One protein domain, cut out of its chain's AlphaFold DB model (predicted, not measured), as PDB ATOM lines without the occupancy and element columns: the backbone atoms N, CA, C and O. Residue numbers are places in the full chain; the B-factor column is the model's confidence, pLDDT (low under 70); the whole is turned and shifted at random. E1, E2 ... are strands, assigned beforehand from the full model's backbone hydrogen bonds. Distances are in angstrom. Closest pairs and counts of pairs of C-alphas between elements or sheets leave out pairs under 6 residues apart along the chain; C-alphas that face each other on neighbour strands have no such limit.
ATOM      1  N   ILE A  39     -40.833  60.538   0.794       93.62
ATOM      2  CA  ILE A  39     -41.781  59.703   0.058       93.62
ATOM      3  C   ILE A  39     -41.603  58.256   0.512       93.62
ATOM      4  O   ILE A  39     -40.521  57.678   0.388       93.62
ATOM      5  N   LYS A  40     -42.670  57.665   1.054       93.69
ATOM      6  CA  LYS A  40     -42.676  56.273   1.515       93.69
ATOM      7  C   LYS A  40     -42.636  55.319   0.322       93.69
ATOM      8  O   LYS A  40     -43.462  55.414  -0.577       93.69
ATOM      9  N   ILE A  41     -41.698  54.376   0.353       89.62
ATOM     10  CA  ILE A  41     -41.536  53.329  -0.669       89.62
ATOM     11  C   ILE A  41     -42.158  52.026  -0.195       89.62
ATOM     12  O   ILE A  41     -42.871  51.355  -0.932       89.62
ATOM     13  N   ALA A  42     -41.824  51.633   1.032       87.56
ATOM     14  CA  ALA A  42     -42.176  50.329   1.550       87.56
ATOM     15  C   ALA A  42     -42.363  50.376   3.059       87.56
ATOM     16  O   ALA A  42     -41.807  51.217   3.769       87.56
ATOM     17  N   PHE A  43     -43.149  49.425   3.531       89.94
ATOM     18  CA  PHE A  43     -43.325  49.115   4.932       89.94
ATOM     19  C   PHE A  43     -43.370  47.606   5.070       89.94
ATOM     20  O   PHE A  43     -44.040  46.942   4.280       89.94
ATOM     21  N   GLY A  44     -42.663  47.076   6.056       91.56
ATOM     22  CA  GLY A  44     -42.664  45.652   6.339       91.56
ATOM     23  C   GLY A  44     -42.594  45.392   7.829       91.56
ATOM     24  O   GLY A  44     -41.926  46.122   8.564       91.56
ATOM     25  N   LYS A  45     -43.269  44.326   8.261       94.62
ATOM     26  CA  LYS A  45     -43.068  43.775   9.597       94.62
ATOM     27  C   LYS A  45     -41.667  43.170   9.683       94.62
ATOM     28  O   LYS A  45     -41.174  42.571   8.722       94.62
ATOM     29  N   VAL A  46     -41.025  43.340  10.827       94.00
ATOM     30  CA  VAL A  46     -39.781  42.650  11.151       94.00
ATOM     31  C   VAL A  46     -40.158  41.259  11.649       94.00
ATOM     32  O   VAL A  46     -40.947  41.121  12.575       94.00
ATOM     33  N   ASN A  47     -39.622  40.233  11.001       93.31
ATOM     34  CA  ASN A  47     -39.826  38.826  11.337       93.31
ATOM     35  C   ASN A  47     -38.538  38.206  11.884       93.31
ATOM     36  O   ASN A  47     -38.593  37.360  12.771       93.31
ATOM     37  N   SER A  48     -37.382  38.644  11.382       92.94
ATOM     38  CA  SER A  48     -36.072  38.236  11.880       92.94
ATOM     39  C   SER A  48     -35.126  39.427  11.924       92.94
ATOM     40  O   SER A  48     -35.193  40.344  11.097       92.94
ATOM     41  N   ILE A  49     -34.227  39.407  12.903       93.00
ATOM     42  CA  ILE A  49     -33.048  40.258  12.927       93.00
ATOM     43  C   ILE A  49     -31.808  39.415  13.195       93.00
ATOM     44  O   ILE A  49     -31.818  38.492  14.007       93.00
ATOM     45  N   ALA A  50     -30.720  39.765  12.531       92.25
ATOM     46  CA  ALA A  50     -29.408  39.198  12.766       92.25
ATOM     47  C   ALA A  50     -28.364  40.306  12.781       92.25
ATOM     48  O   ALA A  50     -28.562  41.385  12.230       92.25
ATOM     49  N   TYR A  51     -27.233  40.049  13.408       90.44
ATOM     50  CA  TYR A  51     -26.111  40.960  13.454       90.44
ATOM     51  C   TYR A  51     -24.844  40.237  13.021       90.44
ATOM     52  O   TYR A  51     -24.559  39.119  13.452       90.44
ATOM     53  N   GLN A  52     -24.083  40.900  12.159       87.50
ATOM     54  CA  GLN A  52     -22.782  40.439  11.693       87.50
ATOM     55  C   GLN A  52     -21.755  41.547  11.898       87.50
ATOM     56  O   GLN A  52     -21.885  42.629  11.324       87.50
ATOM     57  N   GLY A  53     -20.726  41.278  12.695       83.06
ATOM     58  CA  GLY A  53     -19.650  42.225  12.972       83.06
ATOM     59  C   GLY A  53     -19.070  42.058  14.371       83.06
ATOM     60  O   GLY A  53     -19.509  41.211  15.148       83.06
ATOM     61  N   GLY A  54     -18.071  42.872  14.694       71.50
ATOM     62  CA  GLY A  54     -17.458  42.906  16.016       71.50
ATOM     63  C   GLY A  54     -18.070  44.020  16.852       71.50
ATOM     64  O   GLY A  54     -17.769  45.171  16.587       71.50
ATOM     65  N   GLY A  55     -18.908  43.681  17.840       65.69
ATOM     66  CA  GLY A  55     -19.334  44.523  18.977       65.69
ATOM     67  C   GLY A  55     -19.785  45.963  18.685       65.69
ATOM     68  O   GLY A  55     -20.964  46.275  18.790       65.69
ATOM     69  N   THR A  56     -18.842  46.845  18.361       68.62
ATOM     70  CA  THR A  56     -19.001  48.279  18.059       68.62
ATOM     71  C   THR A  56     -19.101  48.595  16.563       68.62
ATOM     72  O   THR A  56     -19.329  49.739  16.181       68.62
ATOM     73  N   ALA A  57     -18.893  47.600  15.703       71.56
ATOM     74  CA  ALA A  57     -18.929  47.716  14.257       71.56
ATOM     75  C   ALA A  57     -19.560  46.456  13.650       71.56
ATOM     76  O   ALA A  57     -19.029  45.353  13.770       71.56
ATOM     77  N   GLY A  58     -20.674  46.618  12.943       84.19
ATOM     78  CA  GLY A  58     -21.251  45.580  12.117       84.19
ATOM     79  C   GLY A  58     -22.419  46.049  11.262       84.19
ATOM     80  O   GLY A  58     -22.638  47.236  10.997       84.19
ATOM     81  N   VAL A  59     -23.176  45.061  10.819       87.69
ATOM     82  CA  VAL A  59     -24.366  45.203   9.998       87.69
ATOM     83  C   VAL A  59     -25.514  44.518  10.720       87.69
ATOM     84  O   VAL A  59     -25.438  43.330  11.030       87.69
ATOM     85  N   LEU A  60     -26.580  45.271  10.966       89.56
ATOM     86  CA  LEU A  60     -27.877  44.737  11.349       89.56
ATOM     87  C   LEU A  60     -28.586  44.250  10.083       89.56
ATOM     88  O   LEU A  60     -28.812  45.012   9.147       89.56
ATOM     89  N   ILE A  61     -28.919  42.973  10.048       90.56
ATOM     90  CA  ILE A  61     -29.627  42.316   8.961       90.56
ATOM     91  C   ILE A  61     -31.078  42.153   9.397       90.56
ATOM     92  O   ILE A  61     -31.345  41.557  10.434       90.56
ATOM     93  N   VAL A  62     -32.011  42.687   8.617       90.19
ATOM     94  CA  VAL A  62     -33.452  42.606   8.880       90.19
ATOM     95  C   VAL A  62     -34.101  41.722   7.823       90.19
ATOM     96  O   VAL A  62     -33.889  41.938   6.623       90.19
ATOM     97  N   ASN A  63     -34.903  40.752   8.267       91.31
ATOM     98  CA  ASN A  63     -35.596  39.775   7.423       91.31
ATOM     99  C   ASN A  63     -34.652  39.064   6.437       91.31
ATOM    100  O   ASN A  63     -35.028  38.840   5.291       91.31
ATOM    101  N   ASP A  64     -33.402  38.820   6.844       86.81
ATOM    102  CA  ASP A  64     -32.345  38.156   6.059       86.81
ATOM    103  C   ASP A  64     -31.955  38.835   4.726       86.81
ATOM    104  O   ASP A  64     -31.116  38.330   3.980       86.81
ATOM    105  N   VAL A  65     -32.501  40.023   4.440       84.38
ATOM    106  CA  VAL A  65     -32.341  40.712   3.146       84.38
ATOM    107  C   VAL A  65     -31.759  42.115   3.306       84.38
ATOM    108  O   VAL A  65     -30.870  42.515   2.551       84.38
ATOM    109  N   ILE A  66     -32.245  42.897   4.272       87.06
ATOM    110  CA  ILE A  66     -31.892  44.317   4.385       87.06
ATOM    111  C   ILE A  66     -30.701  44.471   5.325       87.06
ATOM    112  O   ILE A  66     -30.792  44.135   6.497       87.06
ATOM    113  N   LYS A  67     -29.595  45.018   4.813       87.38
ATOM    114  CA  LYS A  67     -28.325  45.175   5.535       87.38
ATOM    115  C   LYS A  67     -28.110  46.628   5.967       87.38
ATOM    116  O   LYS A  67     -27.811  47.475   5.136       87.38
ATOM    117  N   LEU A  68     -28.231  46.922   7.256       87.94
ATOM    118  CA  LEU A  68     -28.118  48.265   7.827       87.94
ATOM    119  C   LEU A  68     -26.820  48.407   8.629       87.94
ATOM    120  O   LEU A  68     -26.598  47.694   9.604       87.94
ATOM    121  N   ARG A  69     -25.937  49.320   8.222       86.75
ATOM    122  CA  ARG A  69     -24.608  49.491   8.834       86.75
ATOM    123  C   ARG A  69     -24.671  50.246  10.157       86.75
ATOM    124  O   ARG A  69     -25.413  51.215  10.281       86.75
ATOM    125  N   LEU A  70     -23.829  49.854  11.109       85.75
ATOM    126  CA  LEU A  70     -23.691  50.514  12.413       85.75
ATOM    127  C   LEU A  70     -22.354  51.254  12.586       85.75
ATOM    128  O   LEU A  70     -22.251  52.111  13.453       85.75
ATOM    129  N   ASN A  71     -21.363  50.976  11.733       77.19
ATOM    130  CA  ASN A  71     -19.979  51.477  11.862       77.19
ATOM    131  C   ASN A  71     -19.845  52.985  11.632       77.19
ATOM    132  O   ASN A  71     -18.928  53.616  12.138       77.19
ATOM    133  N   GLU A  72     -20.730  53.545  10.812       76.75
ATOM    134  CA  GLU A  72     -20.707  54.946  10.392       76.75
ATOM    135  C   GLU A  72     -21.867  55.673  11.078       76.75
ATOM    136  O   GLU A  72     -22.762  56.212  10.428       76.75
ATOM    137  N   ALA A  73     -21.922  55.586  12.405       80.81
ATOM    138  CA  ALA A  73     -22.930  56.281  13.189       80.81
ATOM    139  C   ALA A  73     -22.589  57.773  13.324       80.81
ATOM    140  O   ALA A  73     -21.436  58.183  13.185       80.81
ATOM    141  N   ALA A  74     -23.604  58.600  13.583       83.38
ATOM    142  CA  ALA A  74     -23.395  60.005  13.915       83.38
ATOM    143  C   ALA A  74     -22.411  60.146  15.103       83.38
ATOM    144  O   ALA A  74     -22.402  59.274  15.971       83.38
ATOM    145  N   PRO A  75     -21.609  61.227  15.195       79.81
ATOM    146  CA  PRO A  75     -20.522  61.349  16.182       79.81
ATOM    147  C   PRO A  75     -20.930  61.170  17.654       79.81
ATOM    148  O   PRO A  75     -20.101  60.851  18.497       79.81
ATOM    149  N   ASN A  76     -22.203  61.393  17.973       82.56
ATOM    150  CA  ASN A  76     -22.789  61.251  19.305       82.56
ATOM    151  C   ASN A  76     -23.413  59.865  19.565       82.56
ATOM    152  O   ASN A  76     -24.054  59.667  20.597       82.56
ATOM    153  N   LEU A  77     -23.289  58.931  18.624       86.69
ATOM    154  CA  LEU A  77     -23.821  57.579  18.707       86.69
ATOM    155  C   LEU A  77     -22.668  56.581  18.790       86.69
ATOM    156  O   LEU A  77     -21.706  56.634  18.030       86.69
ATOM    157  N   SER A  78     -22.784  55.633  19.713       86.75
ATOM    158  CA  SER A  78     -21.836  54.529  19.862       86.75
ATOM    159  C   SER A  78     -22.622  53.241  20.099       86.75
ATOM    160  O   SER A  78     -22.612  52.708  21.211       86.75
ATOM    161  N   PRO A  79     -23.380  52.778  19.082       88.69
ATOM    162  CA  PRO A  79     -24.151  51.556  19.197       88.69
ATOM    163  C   PRO A  79     -23.212  50.362  19.362       88.69
ATOM    164  O   PRO A  79     -22.270  50.187  18.592       88.69
ATOM    165  N   SER A  80     -23.510  49.505  20.331       89.38
ATOM    166  CA  SER A  80     -22.855  48.211  20.481       89.38
ATOM    167  C   SER A  80     -23.892  47.100  20.489       89.38
ATOM    168  O   SER A  80     -24.843  47.160  21.270       89.38
ATOM    169  N   ILE A  81     -23.706  46.083  19.652       90.12
ATOM    170  CA  ILE A  81     -24.553  44.890  19.630       90.12
ATOM    171  C   ILE A  81     -23.774  43.704  20.179       90.12
ATOM    172  O   ILE A  81     -22.612  43.481  19.836       90.12
ATOM    173  N   GLY A  82     -24.437  42.923  21.022       88.94
ATOM    174  CA  GLY A  82     -23.882  41.705  21.587       88.94
ATOM    175  C   GLY A  82     -24.950  40.857  22.256       88.94
ATOM    176  O   GLY A  82     -26.149  41.056  22.049       88.94
ATOM    177  N   SER A  83     -24.497  39.904  23.061       89.12
ATOM    178  CA  SER A  83     -25.358  39.096  23.910       89.12
ATOM    179  C   SER A  83     -25.376  39.631  25.343       89.12
ATOM    180  O   SER A  83     -24.374  40.131  25.858       89.12
ATOM    181  N   THR A  84     -26.526  39.539  26.005       89.00
ATOM    182  CA  THR A  84     -26.638  39.762  27.450       89.00
ATOM    183  C   THR A  84     -26.176  38.524  28.222       89.00
ATOM    184  O   THR A  84     -26.026  37.439  27.656       89.00
ATOM    185  N   LYS A  85     -26.010  38.661  29.545       87.44
ATOM    186  CA  LYS A  85     -25.739  37.522  30.442       87.44
ATOM    187  C   LYS A  85     -26.838  36.452  30.393       87.44
ATOM    188  O   LYS A  85     -26.543  35.281  30.587       87.44
ATOM    189  N   ASP A  86     -28.062  36.854  30.058       88.44
ATOM    190  CA  ASP A  86     -29.229  35.974  29.927       88.44
ATOM    191  C   ASP A  86     -29.375  35.394  28.509       88.44
ATOM    192  O   ASP A  86     -30.452  34.945  28.121       88.44
ATOM    193  N   ASN A  87     -28.305  35.439  27.707       89.94
ATOM    194  CA  ASN A  87     -28.257  34.905  26.347       89.94
ATOM    195  C   ASN A  87     -29.294  35.539  25.395       89.94
ATOM    196  O   ASN A  87     -29.863  34.871  24.527       89.94
ATOM    197  N   GLN A  88     -29.545  36.842  25.558       91.69
ATOM    198  CA  GLN A  88     -30.416  37.623  24.676       91.69
ATOM    199  C   GLN A  88     -29.585  38.494  23.739       91.69
ATOM    200  O   GLN A  88     -28.602  39.095  24.168       91.69
ATOM    201  N   LEU A  89     -29.993  38.620  22.477       92.56
ATOM    202  CA  LEU A  89     -29.446  39.640  21.589       92.56
ATOM    203  C   LEU A  89     -29.833  41.013  22.136       92.56
ATOM    204  O   LEU A  89     -31.007  41.246  22.414       92.56
ATOM    205  N   ALA A  90     -28.882  41.931  22.258       93.00
ATOM    206  CA  ALA A  90     -29.151  43.279  22.728       93.00
ATOM    207  C   ALA A  90     -28.341  44.332  21.978       93.00
ATOM    208  O   ALA A  90     -27.212  44.097  21.547       93.00
ATOM    209  N   LEU A  91     -28.939  45.513  21.866       93.62
ATOM    210  CA  LEU A  91     -28.308  46.742  21.418       93.62
ATOM    211  C   LEU A  91     -28.150  47.665  22.620       93.62
ATOM    212  O   LEU A  91     -29.115  47.933  23.334       93.62
ATOM    213  N   ALA A  92     -26.951  48.191  22.816       92.25
ATOM    214  CA  ALA A  92     -26.678  49.214  23.807       92.25
ATOM    215  C   ALA A  92     -26.207  50.505  23.136       92.25
ATOM    216  O   ALA A  92     -25.514  50.475  22.120       92.25
ATOM    217  N   ASN A  93     -26.596  51.642  23.703       91.12
ATOM    218  CA  ASN A  93     -26.111  52.960  23.308       91.12
ATOM    219  C   ASN A  93     -26.267  53.931  24.484       91.12
ATOM    220  O   ASN A  93     -27.337  53.999  25.091       91.12
ATOM    221  N   GLY A  94     -25.215  54.691  24.806       87.69
ATOM    222  CA  GLY A  94     -25.274  55.730  25.844       87.69
ATOM    223  C   GLY A  94     -25.736  55.226  27.219       87.69
ATOM    224  O   GLY A  94     -26.534  55.888  27.874       87.69
ATOM    225  N   GLY A  95     -25.306  54.026  27.625       88.62
ATOM    226  CA  GLY A  95     -25.677  53.407  28.907       88.62
ATOM    227  C   GLY A  95     -27.075  52.778  28.956       88.62
ATOM    228  O   GLY A  95     -27.415  52.137  29.946       88.62
ATOM    229  N   LYS A  96     -27.879  52.909  27.895       93.31
ATOM    230  CA  LYS A  96     -29.173  52.228  27.762       93.31
ATOM    231  C   LYS A  96     -29.013  50.931  26.986       93.31
ATOM    232  O   LYS A  96     -28.202  50.865  26.064       93.31
ATOM    233  N   VAL A  97     -29.822  49.933  27.326       93.75
ATOM    234  CA  VAL A  97     -29.809  48.614  26.685       93.75
ATOM    235  C   VAL A  97     -31.221  48.249  26.252       93.75
ATOM    236  O   VAL A  97     -32.152  48.284  27.050       93.75
ATOM    237  N   PHE A  98     -31.361  47.866  24.989       94.81
ATOM    238  CA  PHE A  98     -32.556  47.254  24.441       94.81
ATOM    239  C   PHE A  98     -32.237  45.801  24.098       94.81
ATOM    240  O   PHE A  98     -31.517  45.520  23.139       94.81
ATOM    241  N   ALA A  99     -32.744  44.864  24.895       94.31
ATOM    242  CA  ALA A  99     -32.684  43.451  24.540       94.31
ATOM    243  C   ALA A  99     -33.727  43.182  23.455       94.31
ATOM    244  O   ALA A  99     -34.878  43.525  23.649       94.31
ATOM    245  N   PHE A 100     -33.384  42.570  22.336       92.31
ATOM    246  CA  PHE A 100     -34.361  42.189  21.318       92.31
ATOM    247  C   PHE A 100     -35.101  40.909  21.697       92.31
ATOM    248  O   PHE A 100     -36.312  40.822  21.531       92.31
ATOM    249  N   GLY A 101     -34.380  39.938  22.253       91.44
ATOM    250  CA  GLY A 101     -34.934  38.645  22.631       91.44
ATOM    251  C   GLY A 101     -33.863  37.557  22.704       91.44
ATOM    252  O   GLY A 101     -32.688  37.837  22.451       91.44
ATOM    253  N   PRO A 102     -34.247  36.321  23.058       92.00
ATOM    254  CA  PRO A 102     -33.333  35.182  23.137       92.00
ATOM    255  C   PRO A 102     -32.595  34.945  21.818       92.00
ATOM    256  O   PRO A 102     -33.173  35.100  20.740       92.00
ATOM    257  N   LEU A 103     -31.324  34.556  21.896       90.62
ATOM    258  CA  LEU A 103     -30.551  34.199  20.709       90.62
ATOM    259  C   LEU A 103     -31.103  32.926  20.055       90.62
ATOM    260  O   LEU A 103     -31.435  31.958  20.737       90.62
ATOM    261  N   ALA A 104     -31.144  32.909  18.724       85.12
ATOM    262  CA  ALA A 104     -31.564  31.743  17.949       85.12
ATOM    263  C   ALA A 104     -30.589  30.558  18.090       85.12
ATOM    264  O   ALA A 104     -30.995  29.404  17.984       85.12
ATOM    265  N   CYS A 105     -29.299  30.832  18.320       78.62
ATOM    266  CA  CYS A 105     -28.273  29.827  18.592       78.62
ATOM    267  C   CYS A 105     -27.139  30.436  19.442       78.62
ATOM    268  O   CYS A 105     -26.960  31.653  19.443       78.62
ATOM    269  N   SER A 106     -26.339  29.617  20.136       74.62
ATOM    270  CA  SER A 106     -25.284  30.072  21.070       74.62
ATOM    271  C   SER A 106     -24.202  30.966  20.450       74.62
ATOM    272  O   SER A 106     -23.576  31.753  21.153       74.62
ATOM    273  N   HIS A 107     -23.976  30.852  19.141       74.75
ATOM    274  CA  HIS A 107     -22.968  31.624  18.405       74.75
ATOM    275  C   HIS A 107     -23.581  32.580  17.371       74.75
ATOM    276  O   HIS A 107     -22.860  33.303  16.688       74.75
ATOM    277  N   CYS A 108     -24.910  32.591  17.247       81.81
ATOM    278  CA  CYS A 108     -25.635  33.384  16.267       81.81
ATOM    279  C   CYS A 108     -26.193  34.620  16.958       81.81
ATOM    280  O   CYS A 108     -27.112  34.505  17.765       81.81
ATOM    281  N   LEU A 109     -25.711  35.808  16.596       88.44
ATOM    282  CA  LEU A 109     -26.318  37.067  17.033       88.44
ATOM    283  C   LEU A 109     -27.593  37.340  16.224       88.44
ATOM    284  O   LEU A 109     -27.642  38.263  15.423       88.44
ATOM    285  N   ALA A 110     -28.607  36.494  16.391       91.56
ATOM    286  CA  ALA A 110     -29.871  36.562  15.669       91.56
ATOM    287  C   ALA A 110     -31.051  36.250  16.589       91.56
ATOM    288  O   ALA A 110     -30.921  35.463  17.525       91.56
ATOM    289  N   THR A 111     -32.198  36.867  16.325       93.44
ATOM    290  CA  THR A 111     -33.448  36.630  17.052       93.44
ATOM    291  C   THR A 111     -34.658  37.041  16.207       93.44
ATOM    292  O   THR A 111     -34.521  37.642  15.139       93.44
ATOM    293  N   ALA A 112     -35.851  36.721  16.693       92.56
ATOM    294  CA  ALA A 112     -37.124  37.125  16.118       92.56
ATOM    295  C   ALA A 112     -37.946  37.882  17.176       92.56
ATOM    296  O   ALA A 112     -37.785  37.609  18.369       92.56
ATOM    297  N   PRO A 113     -38.826  38.820  16.777       92.50
ATOM    298  CA  PRO A 113     -39.715  39.486  17.723       92.50
ATOM    299  C   PRO A 113     -40.572  38.498  18.513       92.50
ATOM    300  O   PRO A 113     -41.104  37.537  17.955       92.50
ATOM    301  N   HIS A 114     -40.711  38.741  19.817       91.19
ATOM    302  CA  HIS A 114     -41.545  37.906  20.676       91.19
ATOM    303  C   HIS A 114     -43.036  38.125  20.375       91.19
ATOM    304  O   HIS A 114     -43.439  39.147  19.816       91.19
ATOM    305  N   ALA A 115     -43.884  37.174  20.774       87.19
ATOM    306  CA  ALA A 115     -45.329  37.347  20.681       87.19
ATOM    307  C   ALA A 115     -45.778  38.603  21.456       87.19
ATOM    308  O   ALA A 115     -45.497  38.744  22.644       87.19
ATOM    309  N   GLY A 116     -46.475  39.515  20.776       87.94
ATOM    310  CA  GLY A 116     -46.932  40.785  21.350       87.94
ATOM    311  C   GLY A 116     -45.980  41.967  21.147       87.94
ATOM    312  O   GLY A 116     -46.372  43.096  21.435       87.94
ATOM    313  N   ASP A 117     -44.779  41.742  20.613       93.88
ATOM    314  CA  ASP A 117     -43.924  42.830  20.146       93.88
ATOM    315  C   ASP A 117     -44.405  43.337  18.777       93.88
ATOM    316  O   ASP A 117     -44.814  42.566  17.900       93.88
ATOM    317  N   ASP A 118     -44.322  44.651  18.585       95.19
ATOM    318  CA  ASP A 118     -44.566  45.312  17.311       95.19
ATOM    319  C   ASP A 118     -43.248  45.850  16.761       95.19
ATOM    320  O   ASP A 118     -42.687  46.824  17.264       95.19
ATOM    321  N   ALA A 119     -42.733  45.178  15.737       96.31
ATOM    322  CA  ALA A 119     -41.480  45.527  15.100       96.31
ATOM    323  C   ALA A 119     -41.707  45.749  13.604       96.31
ATOM    324  O   ALA A 119     -42.256  44.898  12.897       96.31
ATOM    325  N   SER A 120     -41.271  46.903  13.108       96.25
ATOM    326  CA  SER A 120     -41.493  47.319  11.732       96.25
ATOM    327  C   SER A 120     -40.314  48.091  11.155       96.25
ATOM    328  O   SER A 120     -39.517  48.713  11.858       96.25
ATOM    329  N   LEU A 121     -40.207  48.028   9.831       94.56
ATOM    330  CA  LEU A 121     -39.226  48.758   9.052       94.56
ATOM    331  C   LEU A 121     -39.947  49.537   7.950       94.56
ATOM    332  O   LEU A 121     -40.626  48.962   7.094       94.56
ATOM    333  N   ILE A 122     -39.776  50.854   7.952       94.88
ATOM    334  CA  ILE A 122     -40.244  51.753   6.899       94.88
ATOM    335  C   ILE A 122     -39.045  52.148   6.042       94.88
ATOM    336  O   ILE A 122     -37.996  52.538   6.557       94.88
ATOM    337  N   ARG A 123     -39.216  52.095   4.720       92.38
ATOM    338  CA  ARG A 123     -38.264  52.646   3.755       92.38
ATOM    339  C   ARG A 123     -38.881  53.863   3.070       92.38
ATOM    340  O   ARG A 123     -39.963  53.754   2.493       92.38
ATOM    341  N   CYS A 124     -38.159  54.978   3.067       93.81
ATOM    342  CA  CYS A 124     -38.539  56.214   2.377       93.81
ATOM    343  C   CYS A 124     -37.398  56.718   1.488       93.81
ATOM    344  O   CYS A 124     -36.251  56.336   1.692       93.81
ATOM    345  N   HIS A 125     -37.683  57.595   0.530       93.44
ATOM    346  CA  HIS A 125     -36.667  58.349  -0.210       93.44
ATOM    347  C   HIS A 125     -36.933  59.853  -0.162       93.44
ATOM    348  O   HIS A 125     -38.053  60.284   0.125       93.44
ATOM    349  N   SER A 126     -35.909  60.647  -0.476       93.44
ATOM    350  CA  SER A 126     -36.025  62.103  -0.567       93.44
ATOM    351  C   SER A 126     -37.082  62.545  -1.566       93.44
ATOM    352  O   SER A 126     -37.225  61.934  -2.630       93.44
ATOM    353  N   ALA A 127     -37.771  63.645  -1.269       92.75
ATOM    354  CA  ALA A 127     -38.686  64.266  -2.228       92.75
ATOM    355  C   ALA A 127     -37.927  64.914  -3.398       92.75
ATOM    356  O   ALA A 127     -38.382  64.861  -4.540       92.75
ATOM    357  N   LEU A 128     -36.744  65.476  -3.122       93.38
ATOM    358  CA  LEU A 128     -35.875  66.084  -4.126       93.38
ATOM    359  C   LEU A 128     -34.622  65.232  -4.359       93.38
ATOM    360  O   LEU A 128     -33.864  64.950  -3.429       93.38
ATOM    361  N   SER A 129     -34.390  64.873  -5.620       93.12
ATOM    362  CA  SER A 129     -33.116  64.323  -6.102       93.12
ATOM    363  C   SER A 129     -32.234  65.453  -6.641       93.12
ATOM    364  O   SER A 129     -32.740  66.520  -6.989       93.12
ATOM    365  N   TRP A 130     -30.924  65.244  -6.738       93.38
ATOM    366  CA  TRP A 130     -30.003  66.226  -7.312       93.38
ATOM    367  C   TRP A 130     -29.109  65.609  -8.389       93.38
ATOM    368  O   TRP A 130     -28.806  64.415  -8.319       93.38
ATOM    369  N   PRO A 131     -28.705  66.399  -9.395       91.50
ATOM    370  CA  PRO A 131     -27.838  65.919 -10.456       91.50
ATOM    371  C   PRO A 131     -26.390  65.801  -9.966       91.50
ATOM    372  O   PRO A 131     -25.945  66.562  -9.105       91.50
ATOM    373  N   THR A 132     -25.632  64.878 -10.553       88.31
ATOM    374  CA  THR A 132     -24.221  64.627 -10.205       88.31
ATOM    375  C   THR A 132     -23.303  64.679 -11.438       88.31
ATOM    376  O   THR A 132     -22.566  63.733 -11.697       88.31
ATOM    377  N   PRO A 133     -23.299  65.782 -12.219       83.19
ATOM    378  CA  PRO A 133     -22.628  65.842 -13.525       83.19
ATOM    379  C   PRO A 133     -21.097  65.730 -13.454       83.19
ATOM    380  O   PRO A 133     -20.457  65.445 -14.462       83.19
ATOM    381  N   PHE A 134     -20.509  65.963 -12.279       82.88
ATOM    382  CA  PHE A 134     -19.062  65.930 -12.060       82.88
ATOM    383  C   PHE A 134     -18.576  64.648 -11.366       82.88
ATOM    384  O   PHE A 134     -17.375  64.487 -11.167       82.88
ATOM    385  N   ASP A 135     -19.479  63.725 -11.011       77.69
ATOM    386  CA  ASP A 135     -19.117  62.425 -10.431       77.69
ATOM    387  C   ASP A 135     -18.745  61.427 -11.535       77.69
ATOM    388  O   ASP A 135     -19.417  60.423 -11.763       77.69
ATOM    389  N   LEU A 136     -17.653  61.722 -12.239       75.75
ATOM    390  CA  LEU A 136     -17.170  60.916 -13.354       75.75
ATOM    391  C   LEU A 136     -16.405  59.685 -12.844       75.75
ATOM    392  O   LEU A 136     -15.375  59.811 -12.181       75.75
ATOM    393  N   ASN A 137     -16.883  58.487 -13.177       70.75
ATOM    394  CA  ASN A 137     -16.169  57.234 -12.937       70.75
ATOM    395  C   ASN A 137     -15.464  56.768 -14.216       70.75
ATOM    396  O   ASN A 137     -16.073  56.168 -15.101       70.75
ATOM    397  N   VAL A 138     -14.160  57.029 -14.296       65.81
ATOM    398  CA  VAL A 138     -13.336  56.697 -15.471       65.81
ATOM    399  C   VAL A 138     -12.945  55.210 -15.506       65.81
ATOM    400  O   VAL A 138     -12.666  54.683 -16.576       65.81
ATOM    401  N   MET A 139     -12.958  54.507 -14.366       63.75
ATOM    402  CA  MET A 139     -12.536  53.100 -14.292       63.75
ATOM    403  C   MET A 139     -13.596  52.117 -14.805       63.75
ATOM    404  O   MET A 139     -13.247  51.177 -15.510       63.75
ATOM    405  N   ASN A 140     -14.875  52.332 -14.475       65.19
ATOM    406  CA  ASN A 140     -15.952  51.384 -14.810       65.19
ATOM    407  C   ASN A 140     -16.918  51.914 -15.886       65.19
ATOM    408  O   ASN A 140     -17.853  51.214 -16.262       65.19
ATOM    409  N   GLY A 141     -16.734  53.153 -16.350       67.50
ATOM    410  CA  GLY A 141     -17.526  53.767 -17.423       67.50
ATOM    411  C   GLY A 141     -18.941  54.223 -17.041       67.50
ATOM    412  O   GLY A 141     -19.537  54.998 -17.783       67.50
ATOM    413  N   GLU A 142     -19.476  53.817 -15.887       77.31
ATOM    414  CA  GLU A 142     -20.790  54.264 -15.410       77.31
ATOM    415  C   GLU A 142     -20.677  55.329 -14.318       77.31
ATOM    416  O   GLU A 142     -20.150  55.091 -13.228       77.31
ATOM    417  N   SER A 143     -21.213  56.512 -14.621       84.19
ATOM    418  CA  SER A 143     -21.286  57.652 -13.705       84.19
ATOM    419  C   SER A 143     -22.740  57.894 -13.298       84.19
ATOM    420  O   SER A 143     -23.619  57.870 -14.168       84.19
ATOM    421  N   PRO A 144     -23.030  58.133 -12.008       87.56
ATOM    422  CA  PRO A 144     -24.376  58.483 -11.593       87.56
ATOM    423  C   PRO A 144     -24.761  59.825 -12.216       87.56
ATOM    424  O   PRO A 144     -24.008  60.797 -12.153       87.56
ATOM    425  N   SER A 145     -25.943  59.886 -12.822       89.94
ATOM    426  CA  SER A 145     -26.479  61.137 -13.379       89.94
ATOM    427  C   SER A 145     -27.284  61.915 -12.341       89.94
ATOM    428  O   SER A 145     -27.301  63.147 -12.363       89.94
ATOM    429  N   TRP A 146     -27.905  61.191 -11.409       91.94
ATOM    430  CA  TRP A 146     -28.658  61.744 -10.293       91.94
ATOM    431  C   TRP A 146     -28.386  60.966  -9.016       91.94
ATOM    432  O   TRP A 146     -27.987  59.801  -9.038       91.94
ATOM    433  N   ARG A 147     -28.681  61.610  -7.892       91.56
ATOM    434  CA  ARG A 147     -28.623  61.015  -6.566       91.56
ATOM    435  C   ARG A 147     -29.793  61.493  -5.716       91.56
ATOM    436  O   ARG A 147     -30.341  62.575  -5.927       91.56
ATOM    437  N   ARG A 148     -30.188  60.670  -4.751       92.00
ATOM    438  CA  ARG A 148     -31.165  61.015  -3.711       92.00
ATOM    439  C   ARG A 148     -30.775  60.381  -2.386       92.00
ATOM    440  O   ARG A 148     -29.989  59.435  -2.378       92.00
ATOM    441  N   HIS A 149     -31.360  60.831  -1.279       91.88
ATOM    442  CA  HIS A 149     -31.250  60.075  -0.037       91.88
ATOM    443  C   HIS A 149     -32.306  58.973   0.010       91.88
ATOM    444  O   HIS A 149     -33.431  59.119  -0.482       91.88
ATOM    445  N   ILE A 150     -31.941  57.861   0.637       91.56
ATOM    446  CA  ILE A 150     -32.868  56.827   1.064       91.56
ATOM    447  C   ILE A 150     -32.784  56.681   2.576       91.56
ATOM    448  O   ILE A 150     -31.727  56.839   3.189       91.56
ATOM    449  N   TYR A 151     -33.914  56.352   3.169       92.44
ATOM    450  CA  TYR A 151     -34.102  56.330   4.599       92.44
ATOM    451  C   TYR A 151     -34.668  54.993   5.029       92.44
ATOM    452  O   TYR A 151     -35.571  54.457   4.381       92.44
ATOM    453  N   TYR A 152     -34.160  54.485   6.143       92.50
ATOM    454  CA  TYR A 152     -34.710  53.316   6.814       92.50
ATOM    455  C   TYR A 152     -35.045  53.704   8.242       92.50
ATOM    456  O   TYR A 152     -34.161  54.091   9.001       92.50
ATOM    457  N   GLN A 153     -36.321  53.616   8.592       95.00
ATOM    458  CA  GLN A 153     -36.813  53.807   9.950       95.00
ATOM    459  C   GLN A 153     -37.168  52.440  10.502       95.00
ATOM    460  O   GLN A 153     -38.041  51.761   9.966       95.00
ATOM    461  N   PHE A 154     -36.476  52.038  11.551       95.38
ATOM    462  CA  PHE A 154     -36.757  50.823  12.286       95.38
ATOM    463  C   PHE A 154     -37.407  51.203  13.605       95.38
ATOM    464  O   PHE A 154     -36.841  51.991  14.361       95.38
ATOM    465  N   HIS A 155     -38.575  50.630  13.853       96.88
ATOM    466  CA  HIS A 155     -39.314  50.796  15.090       96.88
ATOM    467  C   HIS A 155     -39.528  49.423  15.711       96.88
ATOM    468  O   HIS A 155     -40.016  48.516  15.037       96.88
ATOM    469  N   TRP A 156     -39.190  49.269  16.985       97.31
ATOM    470  CA  TRP A 156     -39.524  48.080  17.758       97.31
ATOM    471  C   TRP A 156     -40.107  48.497  19.093       97.31
ATOM    472  O   TRP A 156     -39.441  49.141  19.899       97.31
ATOM    473  N   LYS A 157     -41.342  48.082  19.342       97.38
ATOM    474  CA  LYS A 157     -42.037  48.239  20.606       97.38
ATOM    475  C   LYS A 157     -42.275  46.874  21.221       97.38
ATOM    476  O   LYS A 157     -42.885  46.002  20.608       97.38
ATOM    477  N   LYS A 158     -41.806  46.695  22.447       95.25
ATOM    478  CA  LYS A 158     -42.079  45.489  23.214       95.25
ATOM    479  C   LYS A 158     -43.474  45.502  23.805       95.25
ATOM    480  O   LYS A 158     -43.998  46.561  24.158       95.25
ATOM    481  N   SER A 159     -43.997  44.309  24.053       93.75
ATOM    482  CA  SER A 159     -45.171  44.105  24.915       93.75
ATOM    483  C   SER A 159     -45.016  44.747  26.305       93.75
ATOM    484  O   SER A 159     -45.993  45.234  26.866       93.75
ATOM    485  N   SER A 160     -43.786  44.830  26.829       92.06
ATOM    486  CA  SER A 160     -43.475  45.501  28.101       92.06
ATOM    487  C   SER A 160     -43.553  47.033  28.053       92.06
ATOM    488  O   SER A 160     -43.464  47.669  29.097       92.06
ATOM    489  N   GLY A 161     -43.677  47.637  26.866       93.56
ATOM    490  CA  GLY A 161     -43.681  49.090  26.665       93.56
ATOM    491  C   GLY A 161     -42.343  49.684  26.214       93.56
ATOM    492  O   GLY A 161     -42.350  50.772  25.636       93.56
ATOM    493  N   ALA A 162     -41.231  48.960  26.377       95.69
ATOM    494  CA  ALA A 162     -39.912  49.408  25.933       95.69
ATOM    495  C   ALA A 162     -39.887  49.631  24.416       95.69
ATOM    496  O   ALA A 162     -40.429  48.827  23.654       95.69
ATOM    497  N   THR A 163     -39.226  50.695  23.963       97.38
ATOM    498  CA  THR A 163     -39.147  51.055  22.541       97.38
ATOM    499  C   THR A 163     -37.719  51.293  22.077       97.38
ATOM    500  O   THR A 163     -36.862  51.785  22.817       97.38
ATOM    501  N   LEU A 164     -37.482  50.944  20.818       97.06
ATOM    502  CA  LEU A 164     -36.264  51.207  20.076       97.06
ATOM    503  C   LEU A 164     -36.633  51.846  18.740       97.06
ATOM    504  O   LEU A 164     -37.337  51.246  17.929       97.06
ATOM    505  N   ASP A 165     -36.090  53.034  18.506       97.06
ATOM    506  CA  ASP A 165     -36.183  53.744  17.238       97.06
ATOM    507  C   ASP A 165     -34.788  53.923  16.657       97.06
ATOM    508  O   ASP A 165     -33.899  54.493  17.294       97.06
ATOM    509  N   MET A 166     -34.588  53.470  15.426       94.88
ATOM    510  CA  MET A 166     -33.329  53.645  14.708       94.88
ATOM    511  C   MET A 166     -33.590  54.204  13.319       94.88
ATOM    512  O   MET A 166     -34.536  53.814  12.632       94.88
ATOM    513  N   PHE A 167     -32.735  55.126  12.896       93.75
ATOM    514  CA  PHE A 167     -32.881  55.815  11.625       93.75
ATOM    515  C   PHE A 167     -31.576  55.824  10.857       93.75
ATOM    516  O   PHE A 167     -30.587  56.413  11.302       93.75
ATOM    517  N   TRP A 168     -31.614  55.227   9.671       92.00
ATOM    518  CA  TRP A 168     -30.511  55.269   8.733       92.00
ATOM    519  C   TRP A 168     -30.798  56.187   7.560       92.00
ATOM    520  O   TRP A 168     -31.933  56.269   7.087       92.00
ATOM    521  N   ARG A 169     -29.736  56.809   7.054       90.81
ATOM    522  CA  ARG A 169     -29.739  57.593   5.821       90.81
ATOM    523  C   ARG A 169     -28.585  57.135   4.942       90.81
ATOM    524  O   ARG A 169     -27.439  57.188   5.368       90.81
ATOM    525  N   TYR A 170     -28.900  56.765   3.711       87.44
ATOM    526  CA  TYR A 170     -27.921  56.437   2.680       87.44
ATOM    527  C   TYR A 170     -28.123  57.330   1.463       87.44
ATOM    528  O   TYR A 170     -29.184  57.929   1.289       87.44
ATOM    529  N   GLU A 171     -27.117  57.386   0.603       88.25
ATOM    530  CA  GLU A 171     -27.230  57.965  -0.729       88.25
ATOM    531  C   GLU A 171     -27.518  56.845  -1.743       88.25
ATOM    532  O   GLU A 171     -26.938  55.762  -1.680       88.25
ATOM    533  N   GLN A 172     -28.465  57.083  -2.648       88.31
ATOM    534  CA  GLN A 172     -28.829  56.166  -3.723       88.31
ATOM    535  C   GLN A 172     -28.554  56.844  -5.060       88.31
ATOM    536  O   GLN A 172     -29.101  57.913  -5.341       88.31
ATOM    537  N   ASP A 173     -27.730  56.199  -5.875       88.56
ATOM    538  CA  ASP A 173     -27.366  56.662  -7.207       88.56
ATOM    539  C   ASP A 173     -28.396  56.236  -8.260       88.56
ATOM    540  O   ASP A 173     -29.006  55.165  -8.172       88.56
ATOM    541  N   PHE A 174     -28.554  57.070  -9.283       89.81
ATOM    542  CA  PHE A 174     -29.294  56.771 -10.501       89.81
ATOM    543  C   PHE A 174     -28.340  56.711 -11.692       89.81
ATOM    544  O   PHE A 174     -27.671  57.695 -12.034       89.81
ATOM    545  N   TYR A 175     -28.349  55.573 -12.370       88.44
ATOM    546  CA  TYR A 175     -27.615  55.338 -13.604       88.44
ATOM    547  C   TYR A 175     -28.598  55.321 -14.768       88.44
ATOM    548  O   TYR A 175     -29.677  54.740 -14.675       88.44
ATOM    549  N   THR A 176     -28.244  55.942 -15.887       87.12
ATOM    550  CA  THR A 176     -29.125  55.990 -17.065       87.12
ATOM    551  C   THR A 176     -29.386  54.607 -17.667       87.12
ATOM    552  O   THR A 176     -30.417  54.408 -18.299       87.12
ATOM    553  N   SER A 177     -28.471  53.658 -17.463       86.50
ATOM    554  CA  SER A 177     -28.550  52.275 -17.939       86.50
ATOM    555  C   SER A 177     -29.467  51.388 -17.091       86.50
ATOM    556  O   SER A 177     -30.188  50.556 -17.636       86.50
ATOM    557  N   THR A 178     -29.445  51.549 -15.764       87.56
ATOM    558  CA  THR A 178     -30.069  50.609 -14.809       87.56
ATOM    559  C   THR A 178     -31.104  51.251 -13.883       87.56
ATOM    560  O   THR A 178     -31.803  50.555 -13.147       87.56
ATOM    561  N   GLY A 179     -31.256  52.573 -13.936       89.69
ATOM    562  CA  GLY A 179     -32.141  53.337 -13.070       89.69
ATOM    563  C   GLY A 179     -31.568  53.533 -11.665       89.69
ATOM    564  O   GLY A 179     -30.361  53.689 -11.475       89.69
ATOM    565  N   TRP A 180     -32.448  53.568 -10.661       89.06
ATOM    566  CA  TRP A 180     -32.043  53.704  -9.259       89.06
ATOM    567  C   TRP A 180     -31.350  52.425  -8.777       89.06
ATOM    568  O   TRP A 180     -31.995  51.391  -8.607       89.06
ATOM    569  N   GLY A 181     -30.046  52.516  -8.515       81.88
ATOM    570  CA  GLY A 181     -29.223  51.409  -8.039       81.88
ATOM    571  C   GLY A 181     -29.513  51.017  -6.584       81.88
ATOM    572  O   GLY A 181     -30.365  51.612  -5.916       81.88
ATOM    573  N   PRO A 182     -28.814  50.015  -6.032       74.12
ATOM    574  CA  PRO A 182     -28.973  49.651  -4.631       74.12
ATOM    575  C   PRO A 182     -28.520  50.793  -3.711       74.12
ATOM    576  O   PRO A 182     -27.502  51.436  -3.931       74.12
ATOM    577  N   ALA A 183     -29.250  50.995  -2.616       63.22
ATOM    578  CA  ALA A 183     -28.961  52.014  -1.602       63.22
ATOM    579  C   ALA A 183     -27.641  51.825  -0.826       63.22
ATOM    580  O   ALA A 183     -27.320  52.635   0.036       63.22
ATOM    581  N   PHE A 184     -26.920  50.725  -1.053       59.19
ATOM    582  CA  PHE A 184     -25.762  50.317  -0.250       59.19
ATOM    583  C   PHE A 184     -24.415  50.635  -0.918       59.19
ATOM    584  O   PHE A 184     -23.384  50.144  -0.457       59.19
ATOM    585  N   VAL A 185     -24.405  51.416  -2.006       51.78
ATOM    586  CA  VAL A 185     -23.161  51.851  -2.659       51.78
ATOM    587  C   VAL A 185     -22.530  52.948  -1.801       51.78
ATOM    588  O   VAL A 185     -22.993  54.083  -1.767       51.78
ATOM    589  N   ILE A 186     -21.501  52.584  -1.035       48.72
ATOM    590  CA  ILE A 186     -20.841  53.485  -0.086       48.72
ATOM    591  C   ILE A 186     -19.951  54.475  -0.835       48.72
ATOM    592  O   ILE A 186     -18.970  54.080  -1.463       48.72
ATOM    593  N   ARG A 187     -20.221  55.771  -0.660       47.66
ATOM    594  CA  ARG A 187     -19.172  56.795  -0.629       47.66
ATOM    595  C   ARG A 187     -18.893  57.161   0.829       47.66
ATOM    596  O   ARG A 187     -19.811  57.290   1.627       47.66
ATOM    597  N   GLN A 188     -17.614  57.335   1.156       37.47
ATOM    598  CA  GLN A 188     -17.019  57.507   2.495       37.47
ATOM    599  C   GLN A 188     -17.554  58.666   3.375       37.47
ATOM    600  O   GLN A 188     -17.024  58.877   4.460       37.47
ATOM    601  N   ALA A 189     -18.563  59.438   2.953       38.25
ATOM    602  CA  ALA A 189     -18.911  60.720   3.580       38.25
ATOM    603  C   ALA A 189     -20.326  60.814   4.189       38.25
ATOM    604  O   ALA A 189     -20.734  61.892   4.627       38.25
ATOM    605  N   SER A 190     -21.099  59.728   4.244       51.88
ATOM    606  CA  SER A 190     -22.459  59.746   4.803       51.88
ATOM    607  C   SER A 190     -22.554  58.869   6.043       51.88
ATOM    608  O   SER A 190     -22.521  57.651   5.940       51.88
ATOM    609  N   ALA A 191     -22.720  59.494   7.214       56.38
ATOM    610  CA  ALA A 191     -23.111  58.783   8.427       56.38
ATOM    611  C   ALA A 191     -24.405  57.999   8.152       56.38
ATOM    612  O   ALA A 191     -25.449  58.594   7.865       56.38
ATOM    613  N   ASN A 192     -24.298  56.673   8.207       81.19
ATOM    614  CA  ASN A 192     -25.344  55.741   7.828       81.19
ATOM    615  C   ASN A 192     -26.400  55.619   8.919       81.19
ATOM    616  O   ASN A 192     -27.566  55.520   8.572       81.19
ATOM    617  N   LEU A 193     -26.036  55.668  10.207       89.00
ATOM    618  CA  LEU A 193     -26.987  55.729  11.326       89.00
ATOM    619  C   LEU A 193     -27.041  57.160  11.869       89.00
ATOM    620  O   LEU A 193     -26.073  57.657  12.441       89.00
ATOM    621  N   VAL A 194     -28.183  57.821  11.702       90.25
ATOM    622  CA  VAL A 194     -28.368  59.243  12.027       90.25
ATOM    623  C   VAL A 194     -29.034  59.432  13.388       90.25
ATOM    624  O   VAL A 194     -28.774  60.419  14.072       90.25
ATOM    625  N   ARG A 195     -29.895  58.495  13.798       92.00
ATOM    626  CA  ARG A 195     -30.583  58.542  15.091       92.00
ATOM    627  C   ARG A 195     -30.752  57.141  15.657       92.00
ATOM    628  O   ARG A 195     -31.060  56.207  14.923       92.00
ATOM    629  N   LEU A 196     -30.591  57.035  16.968       94.00
ATOM    630  CA  LEU A 196     -30.901  55.855  17.761       94.00
ATOM    631  C   LEU A 196     -31.477  56.346  19.089       94.00
ATOM    632  O   LEU A 196     -30.834  57.135  19.781       94.00
ATOM    633  N   ASP A 197     -32.683  55.905  19.424       95.44
ATOM    634  CA  ASP A 197     -33.344  56.196  20.693       95.44
ATOM    635  C   ASP A 197     -33.797  54.887  21.347       95.44
ATOM    636  O   ASP A 197     -34.418  54.045  20.705       95.44
ATOM    637  N   ILE A 198     -33.453  54.724  22.624       96.06
ATOM    638  CA  ILE A 198     -33.868  53.594  23.460       96.06
ATOM    639  C   ILE A 198     -34.669  54.172  24.619       96.06
ATOM    640  O   ILE A 198     -34.178  55.049  25.350       96.06
ATOM    641  N   ARG A 199     -35.881  53.655  24.818       94.94
ATOM    642  CA  ARG A 199     -36.742  54.004  25.951       94.94
ATOM    643  C   ARG A 199     -37.164  52.725  26.682       94.94
ATOM    644  O   ARG A 199     -37.597  51.791  26.008       94.94
ATOM    645  N   PRO A 200     -36.979  52.666  28.009       86.56
ATOM    646  CA  PRO A 200     -37.393  51.525  28.817       86.56
ATOM    647  C   PRO A 200     -38.917  51.402  28.899       86.56
ATOM    648  O   PRO A 200     -39.603  52.440  28.759       86.56
TER     649      PRO A 200
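What this domain is: This is residues 39 to 200 of the 200 residues of an uncharacterized protein of Chloroflexi bacterium (UniProt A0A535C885). A long, twisted five-stranded sheet forms a wall, and two small three-stranded sheets, E2 to E4 and E5 to E7, cover part of one face of it. E5 to E7 lies partly face to face with the wall near the E9 to E10 turn, its strands crossed over those of the wall, while the loop of residues 127 to 145 reaches the other end of the long axis. The printed part has 162 residues, with eleven named strands, E1 to E11 along the chain, and no named helix; the class is all strand. The large sheet runs E1, E8, E9, E10, E11, and the three sheets are antiparallel. The whole is compact, with a radius of gyration of the C-alphas of 17.2 A, yet elongated, spanning 53 by 29 by 28 A.

Where its parts are: In the large sheet, E1 is residues 39 to 45, starting at C-alpha 39 (-41.781, 59.703, 0.058). E8 is residues 118 to 126, 26.0 A long; E9 is residues 146 to 157, 36.3 A; E10, the longest, is residues 163 to 175, 38.2 A. E11, residues 193 to 199, ends at C-alpha 199 (-36.742, 54.004, 25.951). The small sheets hold E2, residues 49 to 54, E3, 57 to 62, and E4, 66 to 69; then E5, 80 to 83, E6, 88 to 93, and E7, 96 to 102.

How they stand to each other: E1 and E11 are the edge strands of the large sheet. N 41 and O 123 join E1 and E8 within hydrogen-bond range at 2.8 A, N 122 and O 153 join E8 and E9 at 2.8 A, N 154 and O 166 join E9 and E10 at 2.8 A, and N 165 and O 197 join E10 and E11 at 2.9 A. E8 to E11 form a meander, each strand the antiparallel neighbour of the one before; so do E2 to E4, with N 52 and O 59 at 3.0 A and N 60 and O 68 at 2.8 A, and E5 to E7, with N 82 and O 90 at 3.1 A and N 91 and O 98 at 2.9 A. The large sheet and E5 to E7 make a sandwich, two sheets face to face, their strands at 62 degrees. There the closest C-alphas of E7 and E11 are those of Lys 96 and Ile 198, 6.5 A apart. The closest C-alphas of E4 and E10 are those of Leu 68 and Trp 168, 7.5 A apart.

The domain as a whole: The C-alphas farthest apart are those of Val 138 and Ser 160, 54.2 A. The printed part has no cut. The long links are E7 to E8, E8 to E9 and E10 to E11. Mean pLDDT of the printed part is 86.3; residues 55 to 56, 138 to 141 and 183 to 191 are under 70.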